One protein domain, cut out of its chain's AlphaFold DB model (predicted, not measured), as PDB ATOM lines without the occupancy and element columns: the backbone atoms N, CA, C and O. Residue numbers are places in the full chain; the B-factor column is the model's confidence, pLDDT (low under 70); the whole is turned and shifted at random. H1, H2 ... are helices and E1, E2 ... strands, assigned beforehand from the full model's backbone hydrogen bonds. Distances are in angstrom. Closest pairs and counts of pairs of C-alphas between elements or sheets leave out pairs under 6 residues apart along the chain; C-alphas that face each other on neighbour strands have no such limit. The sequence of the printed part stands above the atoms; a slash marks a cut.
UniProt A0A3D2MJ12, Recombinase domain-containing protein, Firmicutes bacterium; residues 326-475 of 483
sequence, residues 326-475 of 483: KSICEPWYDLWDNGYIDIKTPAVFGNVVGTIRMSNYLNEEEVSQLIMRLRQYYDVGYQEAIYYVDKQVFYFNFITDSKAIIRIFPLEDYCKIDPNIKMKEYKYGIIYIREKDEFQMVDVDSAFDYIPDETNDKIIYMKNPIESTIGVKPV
ATOM      1  N   LYS A 326      21.255   0.921  23.335       70.88
ATOM      2  CA  LYS A 326      20.797  -0.324  23.973       70.88
ATOM      3  C   LYS A 326      21.079  -1.566  23.119       70.88
ATOM      4  O   LYS A 326      21.567  -2.558  23.639       70.88
ATOM      5  N   SER A 327      20.886  -1.455  21.800       62.00
ATOM      6  CA  SER A 327      21.171  -2.516  20.820       62.00
ATOM      7  C   SER A 327      22.635  -2.966  20.774       62.00
ATOM      8  O   SER A 327      22.940  -3.963  20.136       62.00
ATOM      9  N   ILE A 328      23.539  -2.201  21.385       68.12
ATOM     10  CA  ILE A 328      24.965  -2.504  21.495       68.12
ATOM     11  C   ILE A 328      25.288  -2.975  22.911       68.12
ATOM     12  O   ILE A 328      25.976  -3.976  23.076       68.12
ATOM     13  N   CYS A 329      24.797  -2.260  23.926       74.00
ATOM     14  CA  CYS A 329      25.084  -2.590  25.317       74.00
ATOM     15  C   CYS A 329      24.569  -3.967  25.711       74.00
ATOM     16  O   CYS A 329      25.272  -4.674  26.412       74.00
ATOM     17  N   GLU A 330      23.360  -4.347  25.292       76.12
ATOM     18  CA  GLU A 330      22.766  -5.616  25.726       76.12
ATOM     19  C   GLU A 330      23.579  -6.835  25.260       76.12
ATOM     20  O   GLU A 330      23.952  -7.625  26.122       76.12
ATOM     21  N   PRO A 331      23.960  -6.966  23.970       75.00
ATOM     22  CA  PRO A 331      24.858  -8.040  23.538       75.00
ATOM     23  C   PRO A 331      26.228  -8.014  24.222       75.00
ATOM     24  O   PRO A 331      26.780  -9.063  24.538       75.00
ATOM     25  N   TRP A 332      26.786  -6.821  24.456       83.56
ATOM     26  CA  TRP A 332      28.063  -6.693  25.158       83.56
ATOM     27  C   TRP A 332      27.960  -7.189  26.606       83.56
ATOM     28  O   TRP A 332      28.814  -7.950  27.054       83.56
ATOM     29  N   TYR A 333      26.902  -6.791  27.321       84.75
ATOM     30  CA  TYR A 333      26.654  -7.223  28.696       84.75
ATOM     31  C   TYR A 333      26.404  -8.723  28.776       84.75
ATOM     32  O   TYR A 333      26.925  -9.344  29.688       84.75
ATOM     33  N   ASP A 334      25.667  -9.298  27.827       85.56
ATOM     34  CA  ASP A 334      25.435 -10.743  27.755       85.56
ATOM     35  C   ASP A 334      26.759 -11.511  27.631       85.56
ATOM     36  O   ASP A 334      27.031 -12.430  28.399       85.56
ATOM     37  N   LEU A 335      27.651 -11.082  26.736       88.56
ATOM     38  CA  LEU A 335      28.967 -11.709  26.601       88.56
ATOM     39  C   LEU A 335      29.845 -11.521  27.835       88.56
ATOM     40  O   LEU A 335      30.556 -12.444  28.224       88.56
ATOM     41  N   TRP A 336      29.816 -10.339  28.447       89.50
ATOM     42  CA  TRP A 336      30.560 -10.077  29.674       89.50
ATOM     43  C   TRP A 336      30.043 -10.921  30.845       89.50
ATOM     44  O   TRP A 336      30.846 -11.528  31.550       89.50
ATOM     45  N   ASP A 337      28.725 -11.009  31.038       90.75
ATOM     46  CA  ASP A 337      28.084 -11.788  32.106       90.75
ATOM     47  C   ASP A 337      28.419 -13.282  31.985       90.75
ATOM     48  O   ASP A 337      28.777 -13.918  32.972       90.75
ATOM     49  N   ASN A 338      28.445 -13.802  30.754       91.25
ATOM     50  CA  ASN A 338      28.818 -15.187  30.453       91.25
ATOM     51  C   ASN A 338      30.344 -15.424  30.329       91.25
ATOM     52  O   ASN A 338      30.766 -16.478  29.867       91.25
ATOM     53  N   GLY A 339      31.192 -14.456  30.698       92.12
ATOM     54  CA  GLY A 339      32.651 -14.637  30.752       92.12
ATOM     55  C   GLY A 339      33.394 -14.536  29.410       92.12
ATOM     56  O   GLY A 339      34.622 -14.645  29.384       92.12
ATOM     57  N   TYR A 340      32.698 -14.249  28.306       91.62
ATOM     58  CA  TYR A 340      33.265 -14.111  26.956       91.62
ATOM     59  C   TYR A 340      33.871 -12.724  26.652       91.62
ATOM     60  O   TYR A 340      34.438 -12.507  25.578       91.62
ATOM     61  N   ILE A 341      33.797 -11.776  27.587       89.12
ATOM     62  CA  ILE A 341      34.495 -10.486  27.508       89.12
ATOM     63  C   ILE A 341      35.156 -10.182  28.853       89.12
ATOM     64  O   ILE A 341      34.583 -10.395  29.919       89.12
ATOM     65  N   ASP A 342      36.378  -9.664  28.791       90.31
ATOM     66  CA  ASP A 342      37.108  -9.112  29.929       90.31
ATOM     67  C   ASP A 342      36.973  -7.585  30.012       90.31
ATOM     68  O   ASP A 342      36.820  -6.896  29.003       90.31
ATOM     69  N   ILE A 343      37.097  -7.057  31.227       89.06
ATOM     70  CA  ILE A 343      37.190  -5.626  31.520       89.06
ATOM     71  C   ILE A 343      38.552  -5.297  32.128       89.06
ATOM     72  O   ILE A 343      39.169  -6.124  32.804       89.06
ATOM     73  N   LYS A 344      39.027  -4.069  31.907       89.00
ATOM     74  CA  LYS A 344      40.243  -3.572  32.554       89.00
ATOM     75  C   LYS A 344      39.918  -3.102  33.966       89.00
ATOM     76  O   LYS A 344      39.212  -2.115  34.158       89.00
ATOM     77  N   THR A 345      40.483  -3.777  34.953       88.50
ATOM     78  CA  THR A 345      40.332  -3.445  36.368       88.50
ATOM     79  C   THR A 345      41.618  -2.788  36.872       88.50
ATOM     80  O   THR A 345      42.699  -3.350  36.673       88.50
ATOM     81  N   PRO A 346      41.552  -1.603  37.506       88.00
ATOM     82  CA  PRO A 346      42.716  -0.987  38.136       88.00
ATOM     83  C   PRO A 346      43.329  -1.912  39.191       88.00
ATOM     84  O   PRO A 346      42.614  -2.479  40.013       88.00
ATOM     85  N   ALA A 347      44.652  -2.048  39.181       86.50
ATOM     86  CA  ALA A 347      45.385  -2.880  40.128       86.50
ATOM     87  C   ALA A 347      46.707  -2.223  40.531       86.50
ATOM     88  O   ALA A 347      47.277  -1.420  39.789       86.50
ATOM     89  N   VAL A 348      47.205  -2.586  41.712       84.31
ATOM     90  CA  VAL A 348      48.492  -2.115  42.230       84.31
ATOM     91  C   VAL A 348      49.467  -3.287  42.284       84.31
ATOM     92  O   VAL A 348      49.218  -4.286  42.955       84.31
ATOM     93  N   PHE A 349      50.590  -3.148  41.588       79.75
ATOM     94  CA  PHE A 349      51.683  -4.115  41.543       79.75
ATOM     95  C   PHE A 349      52.864  -3.575  42.347       79.75
ATOM     96  O   PHE A 349      53.707  -2.833  41.836       79.75
ATOM     97  N   GLY A 350      52.903  -3.900  43.641       78.12
ATOM     98  CA  GLY A 350      53.862  -3.291  44.565       78.12
ATOM     99  C   GLY A 350      53.639  -1.779  44.653       78.12
ATOM    100  O   GLY A 350      52.652  -1.340  45.230       78.12
ATOM    101  N   ASN A 351      54.529  -0.990  44.046       80.50
ATOM    102  CA  ASN A 351      54.441   0.478  44.020       80.50
ATOM    103  C   ASN A 351      53.974   1.042  42.665       80.50
ATOM    104  O   ASN A 351      53.978   2.257  42.472       80.50
ATOM    105  N   VAL A 352      53.611   0.181  41.709       81.12
ATOM    106  CA  VAL A 352      53.200   0.579  40.357       81.12
ATOM    107  C   VAL A 352      51.691   0.433  40.214       81.12
ATOM    108  O   VAL A 352      51.138  -0.630  40.486       81.12
ATOM    109  N   VAL A 353      51.018   1.489  39.758       83.88
ATOM    110  CA  VAL A 353      49.601   1.428  39.377       83.88
ATOM    111  C   VAL A 353      49.504   0.933  37.938       83.88
ATOM    112  O   VAL A 353      50.178   1.453  37.050       83.88
ATOM    113  N   GLY A 354      48.658  -0.064  37.708       85.75
ATOM    114  CA  GLY A 354      48.409  -0.646  36.398       85.75
ATOM    115  C   GLY A 354      46.962  -1.098  36.242       85.75
ATOM    116  O   GLY A 354      46.075  -0.709  37.001       85.75
ATOM    117  N   THR A 355      46.727  -1.933  35.236       88.56
ATOM    118  CA  THR A 355      45.422  -2.554  34.990       88.56
ATOM    119  C   THR A 355      45.603  -4.045  34.731       88.56
ATOM    120  O   THR A 355      46.617  -4.459  34.170       88.56
ATOM    121  N   ILE A 356      44.627  -4.841  35.157       89.31
ATOM    122  CA  ILE A 356      44.499  -6.271  34.853       89.31
ATOM    123  C   ILE A 356      43.243  -6.497  34.018       89.31
ATOM    124  O   ILE A 356      42.264  -5.772  34.169       89.31
ATOM    125  N   ARG A 357      43.263  -7.506  33.148       92.62
ATOM    126  CA  ARG A 357      42.089  -7.931  32.378       92.62
ATOM    127  C   ARG A 357      41.353  -9.010  33.164       92.62
ATOM    128  O   ARG A 357      41.924 -10.072  33.411       92.62
ATOM    129  N   MET A 358      40.124  -8.726  33.583       92.62
ATOM    130  CA  MET A 358      39.290  -9.651  34.352       92.62
ATOM    131  C   MET A 358      38.011  -9.995  33.596       92.62
ATOM    132  O   MET A 358      37.309  -9.088  33.158       92.62
ATOM    133  N   SER A 359      37.685 -11.280  33.469       94.06
ATOM    134  CA  SER A 359      36.379 -11.740  32.969       94.06
ATOM    135  C   SER A 359      35.561 -12.401  34.077       94.06
ATOM    136  O   SER A 359      36.098 -12.754  35.130       94.06
ATOM    137  N   ASN A 360      34.261 -12.563  33.832       94.56
ATOM    138  CA  ASN A 360      33.394 -13.358  34.698       94.56
ATOM    139  C   ASN A 360      33.666 -14.860  34.541       94.56
ATOM    140  O   ASN A 360      34.540 -15.277  33.774       94.56
ATOM    141  N   TYR A 361      32.944 -15.650  35.334       95.56
ATOM    142  CA  TYR A 361      33.043 -17.102  35.335       95.56
ATOM    143  C   TYR A 361      32.762 -17.670  33.944       95.56
ATOM    144  O   TYR A 361      31.773 -17.323  33.304       95.56
ATOM    145  N   LEU A 362      33.647 -18.564  33.522       93.25
ATOM    146  CA  LEU A 362      33.513 -19.402  32.344       93.25
ATOM    147  C   LEU A 362      33.766 -20.837  32.805       93.25
ATOM    148  O   LEU A 362      34.595 -21.059  33.693       93.25
ATOM    149  N   ASN A 363      33.041 -21.806  32.252       90.94
ATOM    150  CA  ASN A 363      33.146 -23.174  32.745       90.94
ATOM    151  C   ASN A 363      34.532 -23.788  32.444       90.94
ATOM    152  O   ASN A 363      35.246 -23.352  31.540       90.94
ATOM    153  N   GLU A 364      34.923 -24.803  33.218       89.06
ATOM    154  CA  GLU A 364      36.270 -25.390  33.163       89.06
ATOM    155  C   GLU A 364      36.626 -25.972  31.783       89.06
ATOM    156  O   GLU A 364      37.772 -25.858  31.340       89.06
ATOM    157  N   GLU A 365      35.651 -26.553  31.081       89.56
ATOM    158  CA  GLU A 365      35.839 -27.113  29.740       89.56
ATOM    159  C   GLU A 365      36.148 -26.003  28.725       89.56
ATOM    160  O   GLU A 365      37.135 -26.085  27.990       89.56
ATOM    161  N   GLU A 366      35.376 -24.915  28.744       91.44
ATOM    162  CA  GLU A 366      35.585 -23.756  27.871       91.44
ATOM    163  C   GLU A 366      36.906 -23.030  28.164       91.44
ATOM    164  O   GLU A 366      37.597 -22.585  27.243       91.44
ATOM    165  N   VAL A 367      37.297 -22.925  29.435       91.62
ATOM    166  CA  VAL A 367      38.605 -22.380  29.826       91.62
ATOM    167  C   VAL A 367      39.736 -23.276  29.321       91.62
ATOM    168  O   VAL A 367      40.737 -22.779  28.798       91.62
ATOM    169  N   SER A 368      39.586 -24.597  29.446       89.50
ATOM    170  CA  SER A 368      40.581 -25.561  28.970       89.50
ATOM    171  C   SER A 368      40.765 -25.452  27.459       89.50
ATOM    172  O   SER A 368      41.893 -25.306  26.990       89.50
ATOM    173  N   GLN A 369      39.667 -25.415  26.703       90.31
ATOM    174  CA  GLN A 369      39.689 -25.198  25.256       90.31
ATOM    175  C   GLN A 369      40.360 -23.871  24.880       90.31
ATOM    176  O   GLN A 369      41.218 -23.852  23.998       90.31
ATOM    177  N   LEU A 370      40.043 -22.770  25.575       92.06
ATOM    178  CA  LEU A 370      40.692 -21.473  25.352       92.06
ATOM    179  C   LEU A 370      42.214 -21.575  25.513       92.06
ATOM    180  O   LEU A 370      42.959 -21.132  24.640       92.06
ATOM    181  N   ILE A 371      42.685 -22.176  26.611       91.31
ATOM    182  CA  ILE A 371      44.119 -22.345  26.880       91.31
ATOM    183  C   ILE A 371      44.771 -23.212  25.796       91.31
ATOM    184  O   ILE A 371      45.869 -22.894  25.341       91.31
ATOM    185  N   MET A 372      44.116 -24.290  25.363       88.44
ATOM    186  CA  MET A 372      44.649 -25.183  24.330       88.44
ATOM    187  C   MET A 372      44.745 -24.508  22.963       88.44
ATOM    188  O   MET A 372      45.754 -24.682  22.280       88.44
ATOM    189  N   ARG A 373      43.758 -23.679  22.609       90.44
ATOM    190  CA  ARG A 373      43.766 -22.866  21.387       90.44
ATOM    191  C   ARG A 373      44.850 -21.788  21.449       90.44
ATOM    192  O   ARG A 373      45.633 -21.667  20.518       90.44
ATOM    193  N   LEU A 374      44.993 -21.073  22.569       90.69
ATOM    194  CA  LEU A 374      46.081 -20.100  22.757       90.69
ATOM    195  C   LEU A 374      47.473 -20.737  22.632       90.69
ATOM    196  O   LEU A 374      48.378 -20.149  22.035       90.69
ATOM    197  N   ARG A 375      47.633 -21.954  23.161       88.12
ATOM    198  CA  ARG A 375      48.889 -22.710  23.102       88.12
ATOM    199  C   ARG A 375      49.283 -23.185  21.707       88.12
ATOM    200  O   ARG A 375      50.430 -23.581  21.529       88.12
ATOM    201  N   GLN A 376      48.384 -23.110  20.725       83.88
ATOM    202  CA  GLN A 376      48.758 -23.343  19.330       83.88
ATOM    203  C   GLN A 376      49.692 -22.245  18.813       83.88
ATOM    204  O   GLN A 376      50.505 -22.523  17.944       83.88
ATOM    205  N   TYR A 377      49.596 -21.015  19.337       84.56
ATOM    206  CA  TYR A 377      50.392 -19.875  18.866       84.56
ATOM    207  C   TYR A 377      51.456 -19.401  19.862       84.56
ATOM    208  O   TYR A 377      52.505 -18.916  19.432       84.56
ATOM    209  N   TYR A 378      51.224 -19.541  21.172       86.31
ATOM    210  CA  TYR A 378      52.113 -18.985  22.202       86.31
ATOM    211  C   TYR A 378      52.367 -19.953  23.361       86.31
ATOM    212  O   TYR A 378      51.511 -20.764  23.710       86.31
ATOM    213  N   ASP A 379      53.506 -19.809  24.047       86.00
ATOM    214  CA  ASP A 379      53.772 -20.505  25.314       86.00
ATOM    215  C   ASP A 379      52.941 -19.897  26.460       86.00
ATOM    216  O   ASP A 379      53.389 -19.037  27.227       86.00
ATOM    217  N   VAL A 380      51.682 -20.329  26.540       89.75
ATOM    218  CA  VAL A 380      50.716 -19.866  27.538       89.75
ATOM    219  C   VAL A 380      50.713 -20.766  28.773       89.75
ATOM    220  O   VAL A 380      50.445 -21.973  28.720       89.75
ATOM    221  N   GLY A 381      50.959 -20.155  29.927       89.00
ATOM    222  CA  GLY A 381      50.858 -20.763  31.245       89.00
ATOM    223  C   GLY A 381      49.494 -20.555  31.904       89.00
ATOM    224  O   GLY A 381      48.755 -19.623  31.585       89.00
ATOM    225  N   TYR A 382      49.190 -21.432  32.858       91.00
ATOM    226  CA  TYR A 382      48.011 -21.363  33.716       91.00
ATOM    227  C   TYR A 382      48.429 -21.591  35.167       91.00
ATOM    228  O   TYR A 382      49.280 -22.440  35.438       91.00
ATOM    229  N   GLN A 383      47.834 -20.839  36.088       90.31
ATOM    230  CA  GLN A 383      47.941 -21.091  37.521       90.31
ATOM    231  C   GLN A 383      46.692 -20.610  38.257       90.31
ATOM    232  O   GLN A 383      45.985 -19.722  37.784       90.31
ATOM    233  N   GLU A 384      46.470 -21.142  39.453       92.19
ATOM    234  CA  GLU A 384      45.419 -20.681  40.355       92.19
ATOM    235  C   GLU A 384      45.970 -19.684  41.380       92.19
ATOM    236  O   GLU A 384      47.143 -19.724  41.762       92.19
ATOM    237  N   ALA A 385      45.110 -18.784  41.844       90.81
ATOM    238  CA  ALA A 385      45.408 -17.831  42.897       90.81
ATOM    239  C   ALA A 385      44.201 -17.617  43.812       90.81
ATOM    240  O   ALA A 385      43.051 -17.789  43.415       90.81
ATOM    241  N   ILE A 386      44.484 -17.181  45.038       92.25
ATOM    242  CA  ILE A 386      43.464 -16.795  46.013       92.25
ATOM    243  C   ILE A 386      43.416 -15.269  46.092       92.25
ATOM    244  O   ILE A 386      44.452 -14.609  46.246       92.25
ATOM    245  N   TYR A 387      42.207 -14.725  45.999       92.00
ATOM    246  CA  TYR A 387      41.894 -13.337  46.304       92.00
ATOM    247  C   TYR A 387      41.355 -13.231  47.727       92.00
ATOM    248  O   TYR A 387      40.362 -13.876  48.061       92.00
ATOM    249  N   TYR A 388      41.992 -12.400  48.548       92.25
ATOM    250  CA  TYR A 388      41.588 -12.143  49.928       92.25
ATOM    251  C   TYR A 388      40.767 -10.854  49.984       92.25
ATOM    252  O   TYR A 388      41.289  -9.771  49.708       92.25
ATOM    253  N   VAL A 389      39.485 -10.969  50.338       90.19
ATOM    254  CA  VAL A 389      38.495  -9.881  50.237       90.19
ATOM    255  C   VAL A 389      38.778  -8.745  51.216       90.19
ATOM    256  O   VAL A 389      38.677  -7.574  50.859       90.19
ATOM    257  N   ASP A 390      39.173  -9.084  52.442       91.19
ATOM    258  CA  ASP A 390      39.477  -8.128  53.512       91.19
ATOM    259  C   ASP A 390      40.674  -7.228  53.174       91.19
ATOM    260  O   ASP A 390      40.690  -6.045  53.507       91.19
ATOM    261  N   LYS A 391      41.667  -7.796  52.491       87.56
ATOM    262  CA  LYS A 391      42.897  -7.112  52.080       87.56
ATOM    263  C   LYS A 391      42.820  -6.534  50.671       87.56
ATOM    264  O   LYS A 391      43.672  -5.727  50.319       87.56
ATOM    265  N   GLN A 392      41.843  -6.963  49.873       87.50
ATOM    266  CA  GLN A 392      41.709  -6.646  48.451       87.50
ATOM    267  C   GLN A 392      42.963  -6.982  47.625       87.50
ATOM    268  O   GLN A 392      43.320  -6.261  46.694       87.50
ATOM    269  N   VAL A 393      43.642  -8.084  47.959       85.44
ATOM    270  CA  VAL A 393      44.876  -8.514  47.281       85.44
ATOM    271  C   VAL A 393      44.762  -9.932  46.751       85.44
ATOM    272  O   VAL A 393      44.190 -10.818  47.389       85.44
ATOM    273  N   PHE A 394      45.404 -10.158  45.612       81.69
ATOM    274  CA  PHE A 394      45.799 -11.492  45.197       81.69
ATOM    275  C   PHE A 394      47.172 -11.828  45.778       81.69
ATOM    276  O   PHE A 394      48.079 -10.994  45.747       81.69
ATOM    277  N   TYR A 395      47.357 -13.061  46.244       72.06
ATOM    278  CA  TYR A 395      48.696 -13.583  46.524       72.06
ATOM    279  C   TYR A 395      49.149 -14.486  45.382       72.06
ATOM    280  O   TYR A 395      48.778 -15.655  45.312       72.06
ATOM    281  N   PHE A 396      49.984 -13.944  44.498       70.75
ATOM    282  CA  PHE A 396      50.727 -14.723  43.512       70.75
ATOM    283  C   PHE A 396      52.103 -14.101  43.250       70.75
ATOM    284  O   PHE A 396      52.271 -12.882  43.264       70.75
ATOM    285  N   ASN A 397      53.110 -14.943  43.020       57.19
ATOM    286  CA  ASN A 397      54.507 -14.529  42.891       57.19
ATOM    287  C   ASN A 397      54.855 -14.313  41.404       57.19
ATOM    288  O   ASN A 397      55.353 -15.215  40.742       57.19
ATOM    289  N   PHE A 398      54.506 -13.151  40.836       58.88
ATOM    290  CA  PHE A 398      54.724 -12.860  39.403       58.88
ATOM    291  C   PHE A 398      55.993 -12.041  39.111       58.88
ATOM    292  O   PHE A 398      56.543 -12.136  38.017       58.88
ATOM    293  N   ILE A 399      56.475 -11.249  40.077       53.75
ATOM    294  CA  ILE A 399      57.581 -10.293  39.870       53.75
ATOM    295  C   ILE A 399      58.929 -11.008  39.659       53.75
ATOM    296  O   ILE A 399      59.805 -10.472  38.986       53.75
ATOM    297  N   THR A 400      59.106 -12.221  40.186       53.06
ATOM    298  CA  THR A 400      60.378 -12.960  40.097       53.06
ATOM    299  C   THR A 400      60.572 -13.732  38.791       53.06
ATOM    300  O   THR A 400      61.702 -14.106  38.493       53.06
ATOM    301  N   ASP A 401      59.512 -13.944  38.000       55.84
ATOM    302  CA  ASP A 401      59.505 -14.960  36.933       55.84
ATOM    303  C   ASP A 401      59.377 -14.391  35.504       55.84
ATOM    304  O   ASP A 401      59.169 -15.162  34.567       55.84
ATOM    305  N   SER A 402      59.468 -13.067  35.302       73.00
ATOM    306  CA  SER A 402      59.303 -12.431  33.976       73.00
ATOM    307  C   SER A 402      58.019 -12.877  33.244       73.00
ATOM    308  O   SER A 402      58.042 -13.253  32.069       73.00
ATOM    309  N   LYS A 403      56.878 -12.880  33.945       81.94
ATOM    310  CA  LYS A 403      55.569 -13.279  33.399       81.94
ATOM    311  C   LYS A 403      54.673 -12.058  33.158       81.94
ATOM    312  O   LYS A 403      54.600 -11.175  34.012       81.94
ATOM    313  N   ALA A 404      53.932 -12.040  32.051       87.19
ATOM    314  CA  ALA A 404      52.870 -11.067  31.789       87.19
ATOM    315  C   ALA A 404      51.493 -11.738  31.888       87.19
ATOM    316  O   ALA A 404      51.255 -12.784  31.283       87.19
ATOM    317  N   ILE A 405      50.591 -11.140  32.667       90.00
ATOM    318  CA  ILE A 405      49.223 -11.635  32.859       90.00
ATOM    319  C   ILE A 405      48.405 -11.310  31.610       90.00
ATOM    320  O   ILE A 405      48.295 -10.147  31.235       90.00
ATOM    321  N   ILE A 406      47.800 -12.329  31.004       93.38
ATOM    322  CA  ILE A 406      46.861 -12.158  29.892       93.38
ATOM    323  C   ILE A 406      45.467 -11.851  30.437       93.38
ATOM    324  O   ILE A 406      44.824 -10.906  29.982       93.38
ATOM    325  N   ARG A 407      45.014 -12.654  31.411       93.56
ATOM    326  CA  ARG A 407      43.646 -12.629  31.941       93.56
ATOM    327  C   ARG A 407      43.565 -13.281  33.321       93.56
ATOM    328  O   ARG A 407      44.274 -14.249  33.595       93.56
ATOM    329  N   ILE A 408      42.653 -12.778  34.149       94.19
ATOM    330  CA  ILE A 408      42.234 -13.371  35.424       94.19
ATOM    331  C   ILE A 408      40.724 -13.648  35.370       94.19
ATOM    332  O   ILE A 408      39.966 -12.820  34.870       94.19
ATOM    333  N   PHE A 409      40.273 -14.791  35.881       95.00
ATOM    334  CA  PHE A 409      38.852 -15.173  35.895       95.00
ATOM    335  C   PHE A 409      38.529 -16.028  37.126       95.00
ATOM    336  O   PHE A 409      39.411 -16.733  37.619       95.00
ATOM    337  N   PRO A 410      37.313 -15.944  37.684       95.81
ATOM    338  CA  PRO A 410      36.944 -16.734  38.852       95.81
ATOM    339  C   PRO A 410      36.789 -18.215  38.475       95.81
ATOM    340  O   PRO A 410      36.333 -18.531  37.378       95.81
ATOM    341  N   LEU A 411      37.166 -19.123  39.381       95.06
ATOM    342  CA  LEU A 411      37.024 -20.575  39.168       95.06
ATOM    343  C   LEU A 411      35.612 -21.095  39.468       95.06
ATOM    344  O   LEU A 411      35.283 -22.227  39.130       95.06
ATOM    345  N   GLU A 412      34.778 -20.273  40.099       95.19
ATOM    346  CA  GLU A 412      33.377 -20.563  40.383       95.19
ATOM    347  C   GLU A 412      32.522 -19.327  40.072       95.19
ATOM    348  O   GLU A 412      33.018 -18.197  40.043       95.19
ATOM    349  N   ASP A 413      31.219 -19.520  39.882       94.94
ATOM    350  CA  ASP A 413      30.271 -18.426  39.665       94.94
ATOM    351  C   ASP A 413      29.928 -17.721  40.990       94.94
ATOM    352  O   ASP A 413      28.844 -17.882  41.558       94.94
ATOM    353  N   TYR A 414      30.878 -16.948  41.519       94.69
ATOM    354  CA  TYR A 414      30.706 -16.237  42.791       94.69
ATOM    355  C   TYR A 414      29.592 -15.187  42.751       94.69
ATOM    356  O   TYR A 414      28.999 -14.906  43.791       94.69
ATOM    357  N   CYS A 415      29.233 -14.671  41.571       90.88
ATOM    358  CA  CYS A 415      28.064 -13.806  41.409       90.88
ATOM    359  C   CYS A 415      26.767 -14.533  41.797       90.88
ATOM    360  O   CYS A 415      25.888 -13.931  42.413       90.88
ATOM    361  N   LYS A 416      26.658 -15.835  41.489       93.25
ATOM    362  CA  LYS A 416      25.531 -16.678  41.918       93.25
ATOM    363  C   LYS A 416      25.704 -17.244  43.329       93.25
ATOM    364  O   LYS A 416      24.728 -17.308  44.075       93.25
ATOM    365  N   ILE A 417      26.912 -17.672  43.689       95.69
ATOM    366  CA  ILE A 417      27.187 -18.386  44.949       95.69
ATOM    367  C   ILE A 417      27.208 -17.430  46.151       95.69
ATOM    368  O   ILE A 417      26.700 -17.768  47.220       95.69
ATOM    369  N   ASP A 418      27.759 -16.230  45.981       95.31
ATOM    370  CA  ASP A 418      27.932 -15.245  47.048       95.31
ATOM    371  C   ASP A 418      27.644 -13.807  46.564       95.31
ATOM    372  O   ASP A 418      28.517 -12.936  46.585       95.31
ATOM    373  N   PRO A 419      26.388 -13.501  46.182       93.25
ATOM    374  CA  PRO A 419      26.014 -12.202  45.608       93.25
ATOM    375  C   PRO A 419      26.206 -11.014  46.564       93.25
ATOM    376  O   PRO A 419      26.174  -9.863  46.141       93.25
ATOM    377  N   ASN A 420      26.367 -11.277  47.866       94.38
ATOM    378  CA  ASN A 420      26.551 -10.248  48.890       94.38
ATOM    379  C   ASN A 420      28.011 -10.118  49.355       94.38
ATOM    380  O   ASN A 420      28.252  -9.413  50.335       94.38
ATOM    381  N   ILE A 421      28.949 -10.801  48.691       90.94
ATOM    382  CA  ILE A 421      30.393 -10.731  48.942       90.94
ATOM    383  C   ILE A 421      30.734 -10.971  50.427       90.94
ATOM    384  O   ILE A 421      31.327 -10.131  51.108       90.94
ATOM    385  N   LYS A 422      30.268 -12.097  50.978       94.38
ATOM    386  CA  LYS A 422      30.461 -12.481  52.388       94.38
ATOM    387  C   LYS A 422      31.614 -13.458  52.601       94.38
ATOM    388  O   LYS A 422      32.076 -13.606  53.736       94.38
ATOM    389  N   MET A 423      32.049 -14.159  51.560       95.25
ATOM    390  CA  MET A 423      33.204 -15.046  51.620       95.25
ATOM    391  C   MET A 423      34.475 -14.234  51.879       95.25
ATOM    392  O   MET A 423      34.614 -13.089  51.457       95.25
ATOM    393  N   LYS A 424      35.416 -14.827  52.616       95.50
ATOM    394  CA  LYS A 424      36.704 -14.180  52.916       95.50
ATOM    395  C   LYS A 424      37.697 -14.306  51.766       95.50
ATOM    396  O   LYS A 424      38.600 -13.482  51.639       95.50
ATOM    397  N   GLU A 425      37.534 -15.356  50.972       95.00
ATOM    398  CA  GLU A 425      38.478 -15.791  49.955       95.00
ATOM    399  C   GLU A 425      37.721 -16.283  48.725       95.00
ATOM    400  O   GLU A 425      36.712 -16.981  48.850       95.00
ATOM    401  N   TYR A 426      38.248 -15.951  47.552       95.06
ATOM    402  CA  TYR A 426      37.769 -16.424  46.255       95.06
ATOM    403  C   TYR A 426      38.934 -17.018  45.470       95.06
ATOM    404  O   TYR A 426      40.055 -16.504  45.537       95.06
ATOM    405  N   LYS A 427      38.684 -18.078  44.702       94.56
ATOM    406  CA  LYS A 427      39.695 -18.702  43.846       94.56
ATOM    407  C   LYS A 427      39.579 -18.199  42.415       94.56
ATOM    408  O   LYS A 427      38.492 -18.129  41.848       94.56
ATOM    409  N   TYR A 428      40.719 -17.889  41.822       94.38
ATOM    410  CA  TYR A 428      40.819 -17.367  40.468       94.38
ATOM    411  C   TYR A 428      41.839 -18.158  39.658       94.38
ATOM    412  O   TYR A 428      42.886 -18.545  40.173       94.38
ATOM    413  N   GLY A 429      41.547 -18.351  38.378       93.56
ATOM    414  CA  GLY A 429      42.503 -18.782  37.374       93.56
ATOM    415  C   GLY A 429      43.231 -17.579  36.781       93.56
ATOM    416  O   GLY A 429      42.664 -16.494  36.630       93.56
ATOM    417  N   ILE A 430      44.502 -17.774  36.446       93.06
ATOM    418  CA  ILE A 430      45.354 -16.776  35.803       93.06
ATOM    419  C   ILE A 430      45.985 -17.407  34.571       93.06
ATOM    420  O   ILE A 430      46.723 -18.387  34.677       93.06
ATOM    421  N   ILE A 431      45.737 -16.796  33.416       94.00
ATOM    422  CA  ILE A 431      46.416 -17.110  32.160       94.00
ATOM    423  C   ILE A 431      47.546 -16.099  31.968       94.00
ATOM    424  O   ILE A 431      47.347 -14.891  32.135       94.00
ATOM    425  N   TYR A 432      48.741 -16.578  31.629       91.94
ATOM    426  CA  TYR A 432      49.929 -15.738  31.491       91.94
ATOM    427  C   TYR A 432      50.870 -16.216  30.385       91.94
ATOM    428  O   TYR A 432      50.821 -17.367  29.966       91.94
ATOM    429  N   ILE A 433      51.769 -15.333  29.957       89.75
ATOM    430  CA  ILE A 433      52.902 -15.636  29.068       89.75
ATOM    431  C   ILE A 433      54.216 -15.331  29.779       89.75
ATOM    432  O   ILE A 433      54.259 -14.493  30.682       89.75
ATOM    433  N   ARG A 434      55.293 -16.003  29.377       84.88
ATOM    434  CA  ARG A 434      56.659 -15.734  29.853       84.88
ATOM    435  C   ARG A 434      57.375 -14.803  28.884       84.88
ATOM    436  O   ARG A 434      57.051 -14.781  27.705       84.88
ATOM    437  N   GLU A 435      58.365 -14.051  29.353       74.50
ATOM    438  CA  GLU A 435      59.190 -13.184  28.498       74.50
ATOM    439  C   GLU A 435      59.951 -13.992  27.436       74.50
ATOM    440  O   GLU A 435      59.907 -13.650  26.254       74.50
ATOM    441  N   LYS A 436      60.569 -15.109  27.839       71.06
ATOM    442  CA  LYS A 436      61.211 -16.070  26.934       71.06
ATOM    443  C   LYS A 436      60.267 -17.230  26.660       71.06
ATOM    444  O   LYS A 436      59.819 -17.874  27.605       71.06
ATOM    445  N   ASP A 437      60.006 -17.486  25.385       67.69
ATOM    446  CA  ASP A 437      59.224 -18.643  24.965       67.69
ATOM    447  C   ASP A 437      60.105 -19.898  25.004       67.69
ATOM    448  O   ASP A 437      61.225 -19.904  24.488       67.69
ATOM    449  N   GLU A 438      59.612 -20.965  25.634       62.12
ATOM    450  CA  GLU A 438      60.287 -22.274  25.631       62.12
ATOM    451  C   GLU A 438      60.065 -23.036  24.307       62.12
ATOM    452  O   GLU A 438      60.763 -24.010  24.019       62.12
ATOM    453  N   PHE A 439      59.131 -22.558  23.477       60.31
ATOM    454  CA  PHE A 439      58.727 -23.128  22.192       60.31
ATOM    455  C   PHE A 439      58.743 -22.051  21.095       60.31
ATOM    456  O   PHE A 439      58.559 -20.869  21.376       60.31
ATOM    457  N   GLN A 440      58.974 -22.445  19.839       57.09
ATOM    458  CA  GLN A 440      58.896 -21.511  18.709       57.09
ATOM    459  C   GLN A 440      57.440 -21.136  18.420       57.09
ATOM    460  O   GLN A 440      56.583 -22.012  18.325       57.09
ATOM    461  N   MET A 441      57.189 -19.836  18.259       60.31
ATOM    462  CA  MET A 441      55.907 -19.314  17.785       60.31
ATOM    463  C   MET A 441      55.592 -19.851  16.384       60.31
ATOM    464  O   MET A 441      56.500 -20.064  15.575       60.31
ATOM    465  N   VAL A 442      54.301 -20.017  16.089       63.41
ATOM    466  CA  VAL A 442      53.819 -20.150  14.704       63.41
ATOM    467  C   VAL A 442      54.172 -18.869  13.938       63.41
ATOM    468  O   VAL A 442      54.381 -17.817  14.548       63.41
ATOM    469  N   ASP A 443      54.290 -18.964  12.612       73.62
ATOM    470  CA  ASP A 443      54.564 -17.812  11.754       73.62
ATOM    471  C   ASP A 443      53.664 -16.605  12.094       73.62
ATOM    472  O   ASP A 443      52.476 -16.752  12.397       73.62
ATOM    473  N   VAL A 444      54.259 -15.409  12.055       76.38
ATOM    474  CA  VAL A 444      53.643 -14.162  12.521       76.38
ATOM    475  C   VAL A 444      52.326 -13.880  11.804       76.38
ATOM    476  O   VAL A 444      51.381 -13.450  12.461       76.38
ATOM    477  N   ASP A 445      52.221 -14.155  10.501       79.44
ATOM    478  CA  ASP A 445      50.993 -13.886   9.747       79.44
ATOM    479  C   ASP A 445      49.821 -14.704  10.295       79.44
ATOM    480  O   ASP A 445      48.720 -14.184  10.471       79.44
ATOM    481  N   SER A 446      50.077 -15.952  10.696       80.88
ATOM    482  CA  SER A 446      49.043 -16.829  11.254       80.88
ATOM    483  C   SER A 446      48.426 -16.266  12.535       80.88
ATOM    484  O   SER A 446      47.216 -16.337  12.719       80.88
ATOM    485  N   ALA A 447      49.243 -15.658  13.399       82.75
ATOM    486  CA  ALA A 447      48.807 -15.102  14.679       82.75
ATOM    487  C   ALA A 447      47.974 -13.811  14.556       82.75
ATOM    488  O   ALA A 447      47.296 -13.417  15.509       82.75
ATOM    489  N   PHE A 448      48.039 -13.126  13.412       83.81
ATOM    490  CA  PHE A 448      47.232 -11.935  13.138       83.81
ATOM    491  C   PHE A 448      45.998 -12.259  12.297       83.81
ATOM    492  O   PHE A 448      44.916 -11.748  12.601       83.81
ATOM    493  N   ASP A 449      46.167 -13.121  11.295       83.06
ATOM    494  CA  ASP A 449      45.195 -13.337  10.225       83.06
ATOM    495  C   ASP A 449      44.264 -14.526  10.504       83.06
ATOM    496  O   ASP A 449      43.213 -14.649   9.869       83.06
ATOM    497  N   TYR A 450      44.595 -15.381  11.481       85.44
ATOM    498  CA  TYR A 450      43.804 -16.556  11.844       85.44
ATOM    499  C   TYR A 450      43.650 -16.746  13.362       85.44
ATOM    500  O   TYR A 450      44.422 -16.233  14.170       85.44
ATOM    501  N   ILE A 451      42.607 -17.482  13.756       88.56
ATOM    502  CA  ILE A 451      42.462 -18.070  15.090       88.56
ATOM    503  C   ILE A 451      42.369 -19.595  14.956       88.56
ATOM    504  O   ILE A 451      41.704 -20.073  14.036       88.56
ATOM    505  N   PRO A 452      42.964 -20.384  15.864       88.19
ATOM    506  CA  PRO A 452      42.770 -21.833  15.890       88.19
ATOM    507  C   PRO A 452      41.298 -22.150  16.135       88.19
ATOM    508  O   PRO A 452      40.711 -21.553  17.032       88.19
ATOM    509  N   ASP A 453      40.688 -23.050  15.370       85.31
ATOM    510  CA  ASP A 453      39.293 -23.469  15.562       85.31
ATOM    511  C   ASP A 453      39.120 -24.434  16.755       85.31
ATOM    512  O   ASP A 453      40.082 -24.789  17.442       85.31
ATOM    513  N   GLU A 454      37.883 -24.851  17.022       83.19
ATOM    514  CA  GLU A 454      37.510 -25.728  18.137       83.19
ATOM    515  C   GLU A 454      38.058 -27.157  18.023       83.19
ATOM    516  O   GLU A 454      38.065 -27.881  19.015       83.19
ATOM    517  N   THR A 455      38.543 -27.579  16.849       78.81
ATOM    518  CA  THR A 455      39.149 -28.909  16.677       78.81
ATOM    519  C   THR A 455      40.544 -28.998  17.298       78.81
ATOM    520  O   THR A 455      41.063 -30.096  17.499       78.81
ATOM    521  N   ASN A 456      41.140 -27.858  17.665       74.31
ATOM    522  CA  ASN A 456      42.451 -27.773  18.307       74.31
ATOM    523  C   ASN A 456      42.361 -28.007  19.824       74.31
ATOM    524  O   ASN A 456      42.770 -27.175  20.638       74.31
ATOM    525  N   ASP A 457      41.829 -29.169  20.196       65.25
ATOM    526  CA  ASP A 457      41.592 -29.603  21.576       65.25
ATOM    527  C   ASP A 457      42.766 -30.388  22.187       65.25
ATOM    528  O   ASP A 457      42.652 -30.919  23.290       65.25
ATOM    529  N   LYS A 458      43.897 -30.507  21.473       60.44
ATOM    530  CA  LYS A 458      45.094 -31.272  21.873       60.44
ATOM    531  C   LYS A 458      46.374 -30.535  21.492       60.44
ATOM    532  O   LYS A 458      46.458 -29.887  20.455       60.44
ATOM    533  N   ILE A 459      47.404 -30.681  22.325       55.00
ATOM    534  CA  ILE A 459      48.757 -30.180  22.049       55.00
ATOM    535  C   ILE A 459      49.667 -31.392  21.896       55.00
ATOM    536  O   ILE A 459      49.855 -32.158  22.843       55.00
ATOM    537  N   ILE A 460      50.223 -31.581  20.702       48.16
ATOM    538  CA  ILE A 460      51.206 -32.632  20.444       48.16
ATOM    539  C   ILE A 460      52.594 -32.018  20.654       48.16
ATOM    540  O   ILE A 460      53.092 -31.278  19.812       48.16
ATOM    541  N   TYR A 461      53.240 -32.325  21.779       45.06
ATOM    542  CA  TYR A 461      54.631 -31.930  22.005       45.06
ATOM    543  C   TYR A 461      55.559 -32.787  21.130       45.06
ATOM    544  O   TYR A 461      55.805 -33.953  21.443       45.06
ATOM    545  N   MET A 462      56.093 -32.232  20.036       42.19
ATOM    546  CA  MET A 462      57.137 -32.884  19.234       42.19
ATOM    547  C   MET A 462      58.393 -32.019  19.149       42.19
ATOM    548  O   MET A 462      58.337 -30.800  19.057       42.19
ATOM    549  N   LYS A 463      59.554 -32.681  19.185       38.88
ATOM    550  CA  LYS A 463      60.884 -32.049  19.184       38.88
ATOM    551  C   LYS A 463      61.250 -31.394  17.841       38.88
ATOM    552  O   LYS A 463      62.192 -30.615  17.792       38.88
ATOM    553  N   ASN A 464      60.515 -31.726  16.780       37.12
ATOM    554  CA  ASN A 464      60.635 -31.150  15.445       37.12
ATOM    555  C   ASN A 464      59.258 -30.602  15.032       37.12
ATOM    556  O   ASN A 464      58.268 -31.299  15.278       37.12
ATOM    557  N   PRO A 465      59.178 -29.419  14.397       39.59
ATOM    558  CA  PRO A 465      57.922 -28.904  13.871       39.59
ATOM    559  C   PRO A 465      57.434 -29.840  12.760       39.59
ATOM    560  O   PRO A 465      58.098 -30.006  11.739       39.59
ATOM    561  N   ILE A 466      56.301 -30.503  12.980       42.91
ATOM    562  CA  ILE A 466      55.514 -31.068  11.883       42.91
ATOM    563  C   ILE A 466      54.635 -29.928  11.381       42.91
ATOM    564  O   ILE A 466      54.126 -29.158  12.193       42.91
ATOM    565  N   GLU A 467      54.454 -29.828  10.065       43.03
ATOM    566  CA  GLU A 467      53.368 -29.058   9.456       43.03
ATOM    567  C   GLU A 467      52.034 -29.633   9.961       43.03
ATOM    568  O   GLU A 467      51.408 -30.480   9.327       43.03
ATOM    569  N   SER A 468      51.618 -29.252  11.168       44.12
ATOM    570  CA  SER A 468      50.252 -29.470  11.602       44.12
ATOM    571  C   SER A 468      49.401 -28.562  10.734       44.12
ATOM    572  O   SER A 468      49.534 -27.339  10.776       44.12
ATOM    573  N   THR A 469      48.536 -29.164   9.932       52.88
ATOM    574  CA  THR A 469      47.381 -28.503   9.334       52.88
ATOM    575  C   THR A 469      46.426 -28.125  10.469       52.88
ATOM    576  O   THR A 469      45.441 -28.809  10.725       52.88
ATOM    577  N   ILE A 470      46.792 -27.086  11.229       61.81
ATOM    578  CA  ILE A 470      45.992 -26.521  12.320       61.81
ATOM    579  C   ILE A 470      44.659 -26.100  11.701       61.81
ATOM    580  O   ILE A 470      44.647 -25.336  10.733       61.81
ATOM    581  N   GLY A 471      43.546 -26.606  12.233       68.50
ATOM    582  CA  GLY A 471      42.227 -26.105  11.860       68.50
ATOM    583  C   GLY A 471      42.141 -24.634  12.260       68.50
ATOM    584  O   GLY A 471      42.389 -24.296  13.417       68.50
ATOM    585  N   VAL A 472      41.875 -23.730  11.322       79.12
ATOM    586  CA  VAL A 472      41.897 -22.289  11.588       79.12
ATOM    587  C   VAL A 472      40.671 -21.595  11.021       79.12
ATOM    588  O   VAL A 472      40.176 -21.941   9.949       79.12
ATOM    589  N   LYS A 473      40.221 -20.553  11.718       81.06
ATOM    590  CA  LYS A 473      39.241 -19.593  11.211       81.06
ATOM    591  C   LYS A 473      39.967 -18.305  10.831       81.06
ATOM    592  O   LYS A 473      40.695 -17.767  11.667       81.06
ATOM    593  N   PRO A 474      39.780 -17.778   9.614       79.38
ATOM    594  CA  PRO A 474      40.357 -16.498   9.232       79.38
ATOM    595  C   PRO A 474      39.724 -15.372  10.049       79.38
ATOM    596  O   PRO A 474      38.510 -15.172  10.026       79.38
ATOM    597  N   VAL A 475      40.551 -14.605  10.750       73.50
ATOM    598  CA  VAL A 475      40.157 -13.367  11.421       73.50
ATOM    599  C   VAL A 475      40.515 -12.250  10.476       73.50
ATOM    600  O   VAL A 475      41.633 -11.760  10.456       73.50
TER     601      VAL A 475
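What this domain is: This is residues 326 to 475 of the 483 residues of the protein "Recombinase domain-containing protein" of Firmicutes bacterium (UniProt A0A3D2MJ12). What shape do these atoms make? A curled sheet of four strands, E4, E3, E6 and E5, like part of a barrel, has helix H2 over E3 and E6 and the hairpin of E1 and E2 packed on its edge strand E5. Residues 326 to 331 of H1 stick out, and a small head of H4, E7 and E8 with a long loop, residues 453 to 471, meets H2 at Arg 373. What is it made of? The 150 printed residues include four named helices and eight named strands, in the order H1, E1, E2, H2, E3, E4, E5, H3, E6, H4, E7, E8; the class is mixed, helices and strands, and the sheet E4, E3, E6, E5 is antiparallel. How large is it? It is only just compact, close to loose, with a radius of gyration of the C-alphas of 17.3 A, and the C-alphas span 51 by 44 by 25 A.

How they stand to each other: How do the first elements stand? The closest C-alphas of H1, residues 326 to 337, and E1, residues 342 to 349, are those of Trp 336 and Asp 342, 6.6 A apart. E1 and E2, residues 352 to 359, are an antiparallel hairpin at 151 degrees, with N 345 and O 356 within hydrogen-bond range at 2.8 A. E2 and E5, residues 403 to 410, have 13 pairs of C-alphas within 8 A, the closest those of Met 358 and Ile 408, 4.9 A apart. How is the sheet of four built? E3, residues 380 to 388, forms an antiparallel hairpin with E4, residues 393 to 395, where N 388 and O 393 are 2.9 A apart. E6, residues 425 to 434, is the antiparallel neighbour of E3, with N 383 and O 430 at 3.0 A, and of E5, with N 406 and O 431 at 2.8 A. The sheet is strongly twisted and curled: from edge to edge its strands' lines turn by 65 degrees and the way across it by 105 degrees. Where are the helices? H2, residues 364 to 374, is on this sheet over E3 and E6, at a height of 10.0 A, and runs along the strands, at 9 degrees to E6 on the local plane. H3, residues 414 to 417, and H4, residues 444 to 449, are not on it. Every O i to N i+4 pair is within hydrogen-bond range in H2 and H4, and 7 of 8 are in H1; H3 is too short for such a pair. What closes the printed part? E7, residues 450 to 452, and E8, residues 472 to 474, are an antiparallel hairpin, with N 451 and O 473 at 2.8 A. The closest C-alphas of H2 and E7 are those of Arg 373 and Pro 452, 5.7 A apart.

Where its parts are: Where does the first element begin? C-alpha 326 of H1 is at (20.797, -0.324, 23.973), and H1 measures 15.8 A from first to last C-alpha. How long are the other longer elements? E1 measures 19.3 A, E2 22.1 A, H2 15.2 A, E3 25.4 A, E5 19.7 A and E6 27.1 A. E1 bends by 60 degrees at residue 346 and E5 by 63 degrees at residue 406. Where does the last element end? E8 ends with C-alpha 474 at (40.357, -16.498, 9.232).

The domain as a whole: Which C-alphas are farthest apart? Those of Asn 420 and Asn 464, at 52.1 A. Is there a cut, and which link is long? The printed part has no cut, and the link from E7 to E8, 19 residues, is long. Where is confidence low? The mean pLDDT of the printed part is 81.4, and 28 residues are under 70: residues 327 to 328, 397 to 401, 437 to 442 and 457 to 471.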